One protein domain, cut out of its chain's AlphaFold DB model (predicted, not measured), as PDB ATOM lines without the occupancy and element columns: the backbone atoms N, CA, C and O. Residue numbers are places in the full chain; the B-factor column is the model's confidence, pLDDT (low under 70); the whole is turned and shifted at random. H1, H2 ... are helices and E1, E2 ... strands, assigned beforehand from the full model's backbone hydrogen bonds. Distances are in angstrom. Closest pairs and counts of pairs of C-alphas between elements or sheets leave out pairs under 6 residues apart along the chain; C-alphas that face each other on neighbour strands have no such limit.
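Overview. This is residues 85 to 142 of the 231 residues of an uncharacterized protein of Nocardia farcinica (strain IFM 10152) (UniProt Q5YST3). A small two-stranded hairpin of E1 and E2, with a wide loop of residues 88 to 101 between its strands, makes one end of a long, thin structure, and two short helices, H1 and H2, make the other. The stretch of residues 106 to 115 joins the two ends, and the helices do not pack on the hairpin. The printed part has 58 residues, with two named strands and two named helices in the order E1, E2, H1, H2; the sheet, E1 - E2, is antiparallel. The class is mixed, helices and strands, though under half of the residues, 24, are in named elements. The whole is extended, with a radius of gyration of the C-alphas of 16.4 A, and only just flat, spanning 47 by 25 by 14 A.

Arrangement. E1, residues 85 to 87, and E2, residues 102 to 105, are antiparallel neighbours and form a hairpin, with 143 degrees between their directions. The C-alphas of residues 86 and 103 face each other at 4.6 A. N 85 and O 104 are 2.8 A apart, and N 102 and O 87 are 3.0 A apart, both within hydrogen-bond range. H1, residues 116 to 122, is apart from E1. H2, residues 125 to 134, is apart from both E1 and E2. H1 and H2 are close but not clearly touching; their closest C-alphas, those of Val 120 and Arg 128, are 6.7 A apart. They run opposite ways at a tilt of 37 degrees, only just steep. In H1 and H2 every O i to N i+4 pair is within hydrogen-bond range.

Along the chain. E1 begins at C-alpha 85, (122.806, 144.235, 77.739), and is three residues long. E2, residues 102 to 105, measures 10.1 A from first to last C-alpha. H1, residues 116 to 122, measures 9.8 A and begins at C-alpha 116, (130.750, 121.903, 73.159). H2, residues 125 to 134, is the longest helix, measures 14.2 A and ends at C-alpha 134, (138.168, 112.608, 63.169).

Size, cuts and confidence. The two C-alphas farthest apart are those of Pro 105 and Asp 140, at 48.7 A. The printed part has no cut. The link from E1 to E2, 14 residues, is long; that from E2 to H1, 10 residues, is short; that from H1 to H2, 2 residues, is tight. The mean pLDDT of the printed part is 77.2. Fifteen residues are under 70: residues 91 to 94, residue 96, residues 112 to 116 and residues 138 to 142.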
ATOM      1  N   LYS A  85     121.892 145.222  77.170       92.62
ATOM      2  CA  LYS A  85     122.806 144.235  77.739       92.62
ATOM      3  C   LYS A  85     124.015 144.016  76.840       92.62
ATOM      4  O   LYS A  85     123.927 144.113  75.619       92.62
ATOM      5  N   TYR A  86     125.147 143.719  77.471       91.25
ATOM      6  CA  TYR A  86     126.363 143.334  76.773       91.25
ATOM      7  C   TYR A  86     126.369 141.833  76.510       91.25
ATOM      8  O   TYR A  86     126.159 141.036  77.424       91.25
ATOM      9  N   GLN A  87     126.647 141.455  75.271       88.38
ATOM     10  CA  GLN A  87     126.883 140.086  74.854       88.38
ATOM     11  C   GLN A  87     128.374 139.928  74.547       88.38
ATOM     12  O   GLN A  87     128.898 140.538  73.610       88.38
ATOM     13  N   LYS A  88     129.055 139.110  75.360       85.94
ATOM     14  CA  LYS A  88     130.479 138.796  75.189       85.94
ATOM     15  C   LYS A  88     130.747 138.150  73.815       85.94
ATOM     16  O   LYS A  88     129.848 137.493  73.278       85.94
ATOM     17  N   PRO A  89     131.968 138.283  73.270       83.12
ATOM     18  CA  PRO A  89     132.404 137.499  72.117       83.12
ATOM     19  C   PRO A  89     132.207 135.993  72.340       83.12
ATOM     20  O   PRO A  89     132.355 135.491  73.459       83.12
ATOM     21  N   ARG A  90     131.869 135.272  71.273       72.75
ATOM     22  CA  ARG A  90     131.742 133.810  71.240       72.75
ATOM     23  C   ARG A  90     133.116 133.152  71.119       72.75
ATOM     24  O   ARG A  90     134.047 133.756  70.607       72.75
ATOM     25  N   ASN A  91     133.207 131.864  71.456       66.31
ATOM     26  CA  ASN A  91     134.387 131.051  71.115       66.31
ATOM     27  C   ASN A  91     134.607 130.939  69.596       66.31
ATOM     28  O   ASN A  91     135.717 130.663  69.158       66.31
ATOM     29  N   THR A  92     133.551 131.135  68.800       68.44
ATOM     30  CA  THR A  92     133.632 131.210  67.335       68.44
ATOM     31  C   THR A  92     134.116 132.566  66.833       68.44
ATOM     32  O   THR A  92     134.488 132.678  65.669       68.44
ATOM     33  N   ASP A  93     134.060 133.603  67.671       69.56
ATOM     34  CA  ASP A  93     134.567 134.920  67.312       69.56
ATOM     35  C   ASP A  93     136.093 134.935  67.507       69.56
ATOM     36  O   ASP A  93     136.623 134.187  68.337       69.56
ATOM     37  N   PRO A  94     136.827 135.792  66.778       69.50
ATOM     38  CA  PRO A  94     138.229 136.051  67.074       69.50
ATOM     39  C   PRO A  94     138.416 136.376  68.564       69.50
ATOM     40  O   PRO A  94     137.534 136.984  69.172       69.50
ATOM     41  N   HIS A  95     139.553 135.966  69.142       73.94
ATOM     42  CA  HIS A  95     139.887 136.133  70.566       73.94
ATOM     43  C   HIS A  95     139.397 137.482  71.128       73.94
ATOM     44  O   HIS A  95     139.520 138.502  70.462       73.94
ATOM     45  N   TRP A  96     138.884 137.529  72.362       69.19
ATOM     46  CA  TRP A  96     138.219 138.716  72.938       69.19
ATOM     47  C   TRP A  96     139.033 140.028  72.883       69.19
ATOM     48  O   TRP A  96     138.460 141.109  72.917       69.19
ATOM     49  N   LEU A  97     140.359 139.947  72.745       73.75
ATOM     50  CA  LEU A  97     141.232 141.107  72.496       73.75
ATOM     51  C   LEU A  97     140.969 141.818  71.160       73.75
ATOM     52  O   LEU A  97     141.275 142.997  71.024       73.75
ATOM     53  N   VAL A  98     140.441 141.105  70.169       79.25
ATOM     54  CA  VAL A  98     140.187 141.602  68.809       79.25
ATOM     55  C   VAL A  98     138.699 141.620  68.459       79.25
ATOM     56  O   VAL A  98     138.331 142.064  67.375       79.25
ATOM     57  N   SER A  99     137.834 141.173  69.372       79.81
ATOM     58  CA  SER A  99     136.386 141.179  69.195       79.81
ATOM     59  C   SER A  99     135.731 141.873  70.395       79.81
ATOM     60  O   SER A  99     135.783 141.345  71.502       79.81
ATOM     61  N   PRO A 100     135.120 143.061  70.229       78.12
ATOM     62  CA  PRO A 100     134.639 143.877  71.348       78.12
ATOM     63  C   PRO A 100     133.300 143.403  71.936       78.12
ATOM     64  O   PRO A 100     132.780 144.030  72.859       78.12
ATOM     65  N   GLY A 101     132.722 142.316  71.420       85.25
ATOM     66  CA  GLY A 101     131.358 141.889  71.736       85.25
ATOM     67  C   GLY A 101     130.315 142.842  71.151       85.25
ATOM     68  O   GLY A 101     130.635 143.721  70.350       85.25
ATOM     69  N   VAL A 102     129.049 142.658  71.527       87.81
ATOM     70  CA  VAL A 102     127.937 143.463  70.998       87.81
ATOM     71  C   VAL A 102     127.003 143.888  72.120       87.81
ATOM     72  O   VAL A 102     126.766 143.150  73.071       87.81
ATOM     73  N   TRP A 103     126.488 145.106  72.014       90.50
ATOM     74  CA  TRP A 103     125.456 145.623  72.901       90.50
ATOM     75  C   TRP A 103     124.108 145.499  72.210       90.50
ATOM     76  O   TRP A 103     123.940 146.011  71.109       90.50
ATOM     77  N   GLU A 104     123.168 144.831  72.864       91.50
ATOM     78  CA  GLU A 104     121.838 144.543  72.331       91.50
ATOM     79  C   GLU A 104     120.759 145.071  73.287       91.50
ATOM     80  O   GLU A 104     121.042 145.280  74.476       91.50
ATOM     81  N   PRO A 105     119.516 145.264  72.815       92.38
ATOM     82  CA  PRO A 105     118.368 145.491  73.686       92.38
ATOM     83  C   PRO A 105     118.243 144.414  74.769       92.38
ATOM     84  O   PRO A 105     118.628 143.258  74.569       92.38
ATOM     85  N   ILE A 106     117.683 144.779  75.922       90.38
ATOM     86  CA  ILE A 106     117.549 143.865  77.066       90.38
ATOM     87  C   ILE A 106     116.775 142.582  76.707       90.38
ATOM     88  O   ILE A 106     117.174 141.494  77.131       90.38
ATOM     89  N   ASP A 107     115.767 142.708  75.840       88.50
ATOM     90  CA  ASP A 107     114.894 141.620  75.378       88.50
ATOM     91  C   ASP A 107     115.465 140.819  74.201       88.50
ATOM     92  O   ASP A 107     114.868 139.831  73.774       88.50
ATOM     93  N   ALA A 108     116.612 141.226  73.646       85.56
ATOM     94  CA  ALA A 108     117.233 140.474  72.565       85.56
ATOM     95  C   ALA A 108     117.562 139.051  73.046       85.56
ATOM     96  O   ALA A 108     118.011 138.888  74.184       85.56
ATOM     97  N   PRO A 109     117.388 138.007  72.220       81.50
ATOM     98  CA  PRO A 109     117.771 136.662  72.619       81.50
ATOM     99  C   PRO A 109     119.263 136.630  72.963       81.50
ATOM    100  O   PRO A 109     120.090 137.262  72.294       81.50
ATOM    101  N   ASP A 110     119.616 135.907  74.025       79.25
ATOM    102  CA  ASP A 110     121.021 135.693  74.344       79.25
ATOM    103  C   ASP A 110     121.680 134.941  73.189       79.25
ATOM    104  O   ASP A 110     121.137 133.974  72.651       79.25
ATOM    105  N   ARG A 111     122.867 135.398  72.779       70.06
ATOM    106  CA  ARG A 111     123.675 134.658  71.811       70.06
ATOM    107  C   ARG A 111     123.961 133.290  72.418       70.06
ATOM    108  O   ARG A 111     124.675 133.222  73.416       70.06
ATOM    109  N   SER A 112     123.406 132.237  71.814       65.38
ATOM    110  CA  SER A 112     123.610 130.865  72.269       65.38
ATOM    111  C   SER A 112     125.105 130.607  72.432       65.38
ATOM    112  O   SER A 112     125.892 130.714  71.486       65.38
ATOM    113  N   GLN A 113     125.514 130.337  73.669       60.94
ATOM    114  CA  GLN A 113     126.811 129.737  73.918       60.94
ATOM    115  C   GLN A 113     126.644 128.295  73.463       60.94
ATOM    116  O   GLN A 113     125.899 127.543  74.079       60.94
ATOM    117  N   PHE A 114     127.228 127.940  72.321       61.66
ATOM    118  CA  PHE A 114     127.309 126.538  71.942       61.66
ATOM    119  C   PHE A 114     128.226 125.862  72.958       61.66
ATOM    120  O   PHE A 114     129.443 126.056  72.922       61.66
ATOM    121  N   ASP A 115     127.630 125.156  73.913       67.81
ATOM    122  CA  ASP A 115     128.384 124.367  74.867       67.81
ATOM    123  C   ASP A 115     128.838 123.086  74.161       67.81
ATOM    124  O   ASP A 115     128.061 122.160  73.923       67.81
ATOM    125  N   LEU A 116     130.117 123.063  73.780       69.69
ATOM    126  CA  LEU A 116     130.750 121.903  73.159       69.69
ATOM    127  C   LEU A 116     130.629 120.655  74.040       69.69
ATOM    128  O   LEU A 116     130.486 119.562  73.500       69.69
ATOM    129  N   ASN A 117     130.651 120.796  75.369       72.12
ATOM    130  CA  ASN A 117     130.547 119.658  76.278       72.12
ATOM    131  C   ASN A 117     129.125 119.106  76.297       72.12
ATOM    132  O   ASN A 117     128.951 117.892  76.224       72.12
ATOM    133  N   GLU A 118     128.117 119.979  76.342       75.06
ATOM    134  CA  GLU A 118     126.711 119.573  76.247       75.06
ATOM    135  C   GLU A 118     126.418 118.930  74.886       75.06
ATOM    136  O   GLU A 118     125.806 117.864  74.814       75.06
ATOM    137  N   PHE A 119     126.931 119.517  73.800       81.06
ATOM    138  CA  PHE A 119     126.817 118.946  72.463       81.06
ATOM    139  C   PHE A 119     127.441 117.553  72.398       81.06
ATOM    140  O   PHE A 119     126.756 116.605  72.016       81.06
ATOM    141  N   VAL A 120     128.694 117.391  72.836       82.44
ATOM    142  CA  VAL A 120     129.367 116.083  72.873       82.44
ATOM    143  C   VAL A 120     128.605 115.107  73.776       82.44
ATOM    144  O   VAL A 120     128.438 113.950  73.400       82.44
ATOM    145  N   ALA A 121     128.069 115.561  74.912       77.62
ATOM    146  CA  ALA A 121     127.243 114.757  75.814       77.62
ATOM    147  C   ALA A 121     125.870 114.364  75.226       77.62
ATOM    148  O   ALA A 121     125.286 113.374  75.665       77.62
ATOM    149  N   SER A 122     125.364 115.084  74.227       81.81
ATOM    150  CA  SER A 122     124.134 114.730  73.505       81.81
ATOM    151  C   SER A 122     124.354 113.690  72.399       81.81
ATOM    152  O   SER A 122     123.422 112.987  72.009       81.81
ATOM    153  N   LEU A 123     125.591 113.548  71.909       85.62
ATOM    154  CA  LEU A 123     125.932 112.576  70.873       85.62
ATOM    155  C   LEU A 123     125.864 111.142  71.417       85.62
ATOM    156  O   LEU A 123     126.216 110.885  72.575       85.62
ATOM    157  N   SER A 124     125.474 110.195  70.561       87.50
ATOM    158  CA  SER A 124     125.570 108.761  70.859       87.50
ATOM    159  C   SER A 124     127.036 108.331  70.999       87.50
ATOM    160  O   SER A 124     127.941 108.990  70.482       87.50
ATOM    161  N   GLN A 125     127.284 107.213  71.688       78.69
ATOM    162  CA  GLN A 125     128.646 106.700  71.905       78.69
ATOM    163  C   GLN A 125     129.404 106.475  70.586       78.69
ATOM    164  O   GLN A 125     130.567 106.862  70.468       78.69
ATOM    165  N   ASP A 126     128.731 105.944  69.562       83.50
ATOM    166  CA  ASP A 126     129.338 105.723  68.246       83.50
ATOM    167  C   ASP A 126     129.708 107.035  67.546       83.50
ATOM    168  O   ASP A 126     130.796 107.146  66.977       83.50
ATOM    169  N   THR A 127     128.850 108.058  67.626       83.00
ATOM    170  CA  THR A 127     129.133 109.373  67.032       83.00
ATOM    171  C   THR A 127     130.247 110.104  67.780       83.00
ATOM    172  O   THR A 127     131.070 110.760  67.146       83.00
ATOM    173  N   ARG A 128     130.347 109.954  69.108       81.88
ATOM    174  CA  ARG A 128     131.491 110.476  69.878       81.88
ATOM    175  C   ARG A 128     132.797 109.807  69.480       81.88
ATOM    176  O   ARG A 128     133.799 110.500  69.348       81.88
ATOM    177  N   ARG A 129     132.791 108.486  69.261       78.75
ATOM    178  CA  ARG A 129     133.979 107.750  68.804       78.75
ATOM    179  C   ARG A 129     134.428 108.224  67.424       78.75
ATOM    180  O   ARG A 129     135.605 108.505  67.245       78.75
ATOM    181  N   GLN A 130     133.491 108.380  66.487       81.69
ATOM    182  CA  GLN A 130     133.778 108.922  65.153       81.69
ATOM    183  C   GLN A 130     134.304 110.365  65.214       81.69
ATOM    184  O   GLN A 130     135.228 110.711  64.485       81.69
ATOM    185  N   LEU A 131     133.747 111.202  66.097       83.50
ATOM    186  CA  LEU A 131     134.232 112.565  66.331       83.50
ATOM    187  C   LEU A 131     135.661 112.559  66.896       83.50
ATOM    188  O   LEU A 131     136.507 113.305  66.414       83.50
ATOM    189  N   ALA A 132     135.939 111.721  67.897       82.31
ATOM    190  CA  ALA A 132     137.260 111.598  68.507       82.31
ATOM    191  C   ALA A 132     138.313 111.134  67.486       82.31
ATOM    192  O   ALA A 132     139.386 111.730  67.400       82.31
ATOM    193  N   GLU A 133     137.969 110.145  66.659       81.31
ATOM    194  CA  GLU A 133     138.813 109.653  65.568       81.31
ATOM    195  C   GLU A 133     139.073 110.744  64.516       81.31
ATOM    196  O   GLU A 133     140.219 110.975  64.132       81.31
ATOM    197  N   ALA A 134     138.038 111.489  64.107       82.25
ATOM    198  CA  ALA A 134     138.168 112.608  63.169       82.25
ATOM    199  C   ALA A 134     139.030 113.762  63.716       82.25
ATOM    200  O   ALA A 134     139.677 114.470  62.946       82.25
ATOM    201  N   LEU A 135     139.053 113.945  65.039       82.44
ATOM    202  CA  LEU A 135     139.908 114.913  65.734       82.44
ATOM    203  C   LEU A 135     141.336 114.393  65.979       82.44
ATOM    204  O   LEU A 135     142.162 115.125  66.522       82.44
ATOM    205  N   GLY A 136     141.648 113.161  65.566       74.81
ATOM    206  CA  GLY A 136     142.980 112.570  65.684       74.81
ATOM    207  C   GLY A 136     143.291 111.974  67.058       74.81
ATOM    208  O   GLY A 136     144.450 111.656  67.327       74.81
ATOM    209  N   PHE A 137     142.291 111.797  67.928       71.69
ATOM    210  CA  PHE A 137     142.460 111.007  69.144       71.69
ATOM    211  C   PHE A 137     142.456 109.522  68.765       71.69
ATOM    212  O   PHE A 137     141.433 108.969  68.361       71.69
ATOM    213  N   GLY A 138     143.622 108.880  68.855       60.62
ATOM    214  CA  GLY A 138     143.754 107.438  68.648       60.62
ATOM    215  C   GLY A 138     143.051 106.618  69.744       60.62
ATOM    216  O   GLY A 138     142.727 107.155  70.807       60.62
ATOM    217  N   PRO A 139     142.851 105.304  69.527       56.75
ATOM    218  CA  PRO A 139     142.194 104.405  70.485       56.75
ATOM    219  C   PRO A 139     142.900 104.308  71.852       56.75
ATOM    220  O   PRO A 139     142.289 103.855  72.815       56.75
ATOM    221  N   ASP A 140     144.145 104.779  71.950       54.88
ATOM    222  CA  ASP A 140     144.984 104.707  73.150       54.88
ATOM    223  C   ASP A 140     144.860 105.929  74.091       54.88
ATOM    224  O   ASP A 140     145.564 106.000  75.096       54.88
ATOM    225  N   VAL A 141     143.989 106.908  73.793       52.66
ATOM    226  CA  VAL A 141     143.855 108.172  74.566       52.66
ATOM    227  C   VAL A 141     142.509 108.272  75.297       52.66
ATOM    228  O   VAL A 141     142.001 109.360  75.563       52.66
ATOM    229  N   VAL A 142     141.895 107.138  75.631       55.47
ATOM    230  CA  VAL A 142     140.780 107.127  76.587       55.47
ATOM    231  C   VAL A 142     141.400 107.051  77.986       55.47
ATOM    232  O   VAL A 142     142.085 106.064  78.261       55.47
TER     233      VAL A 142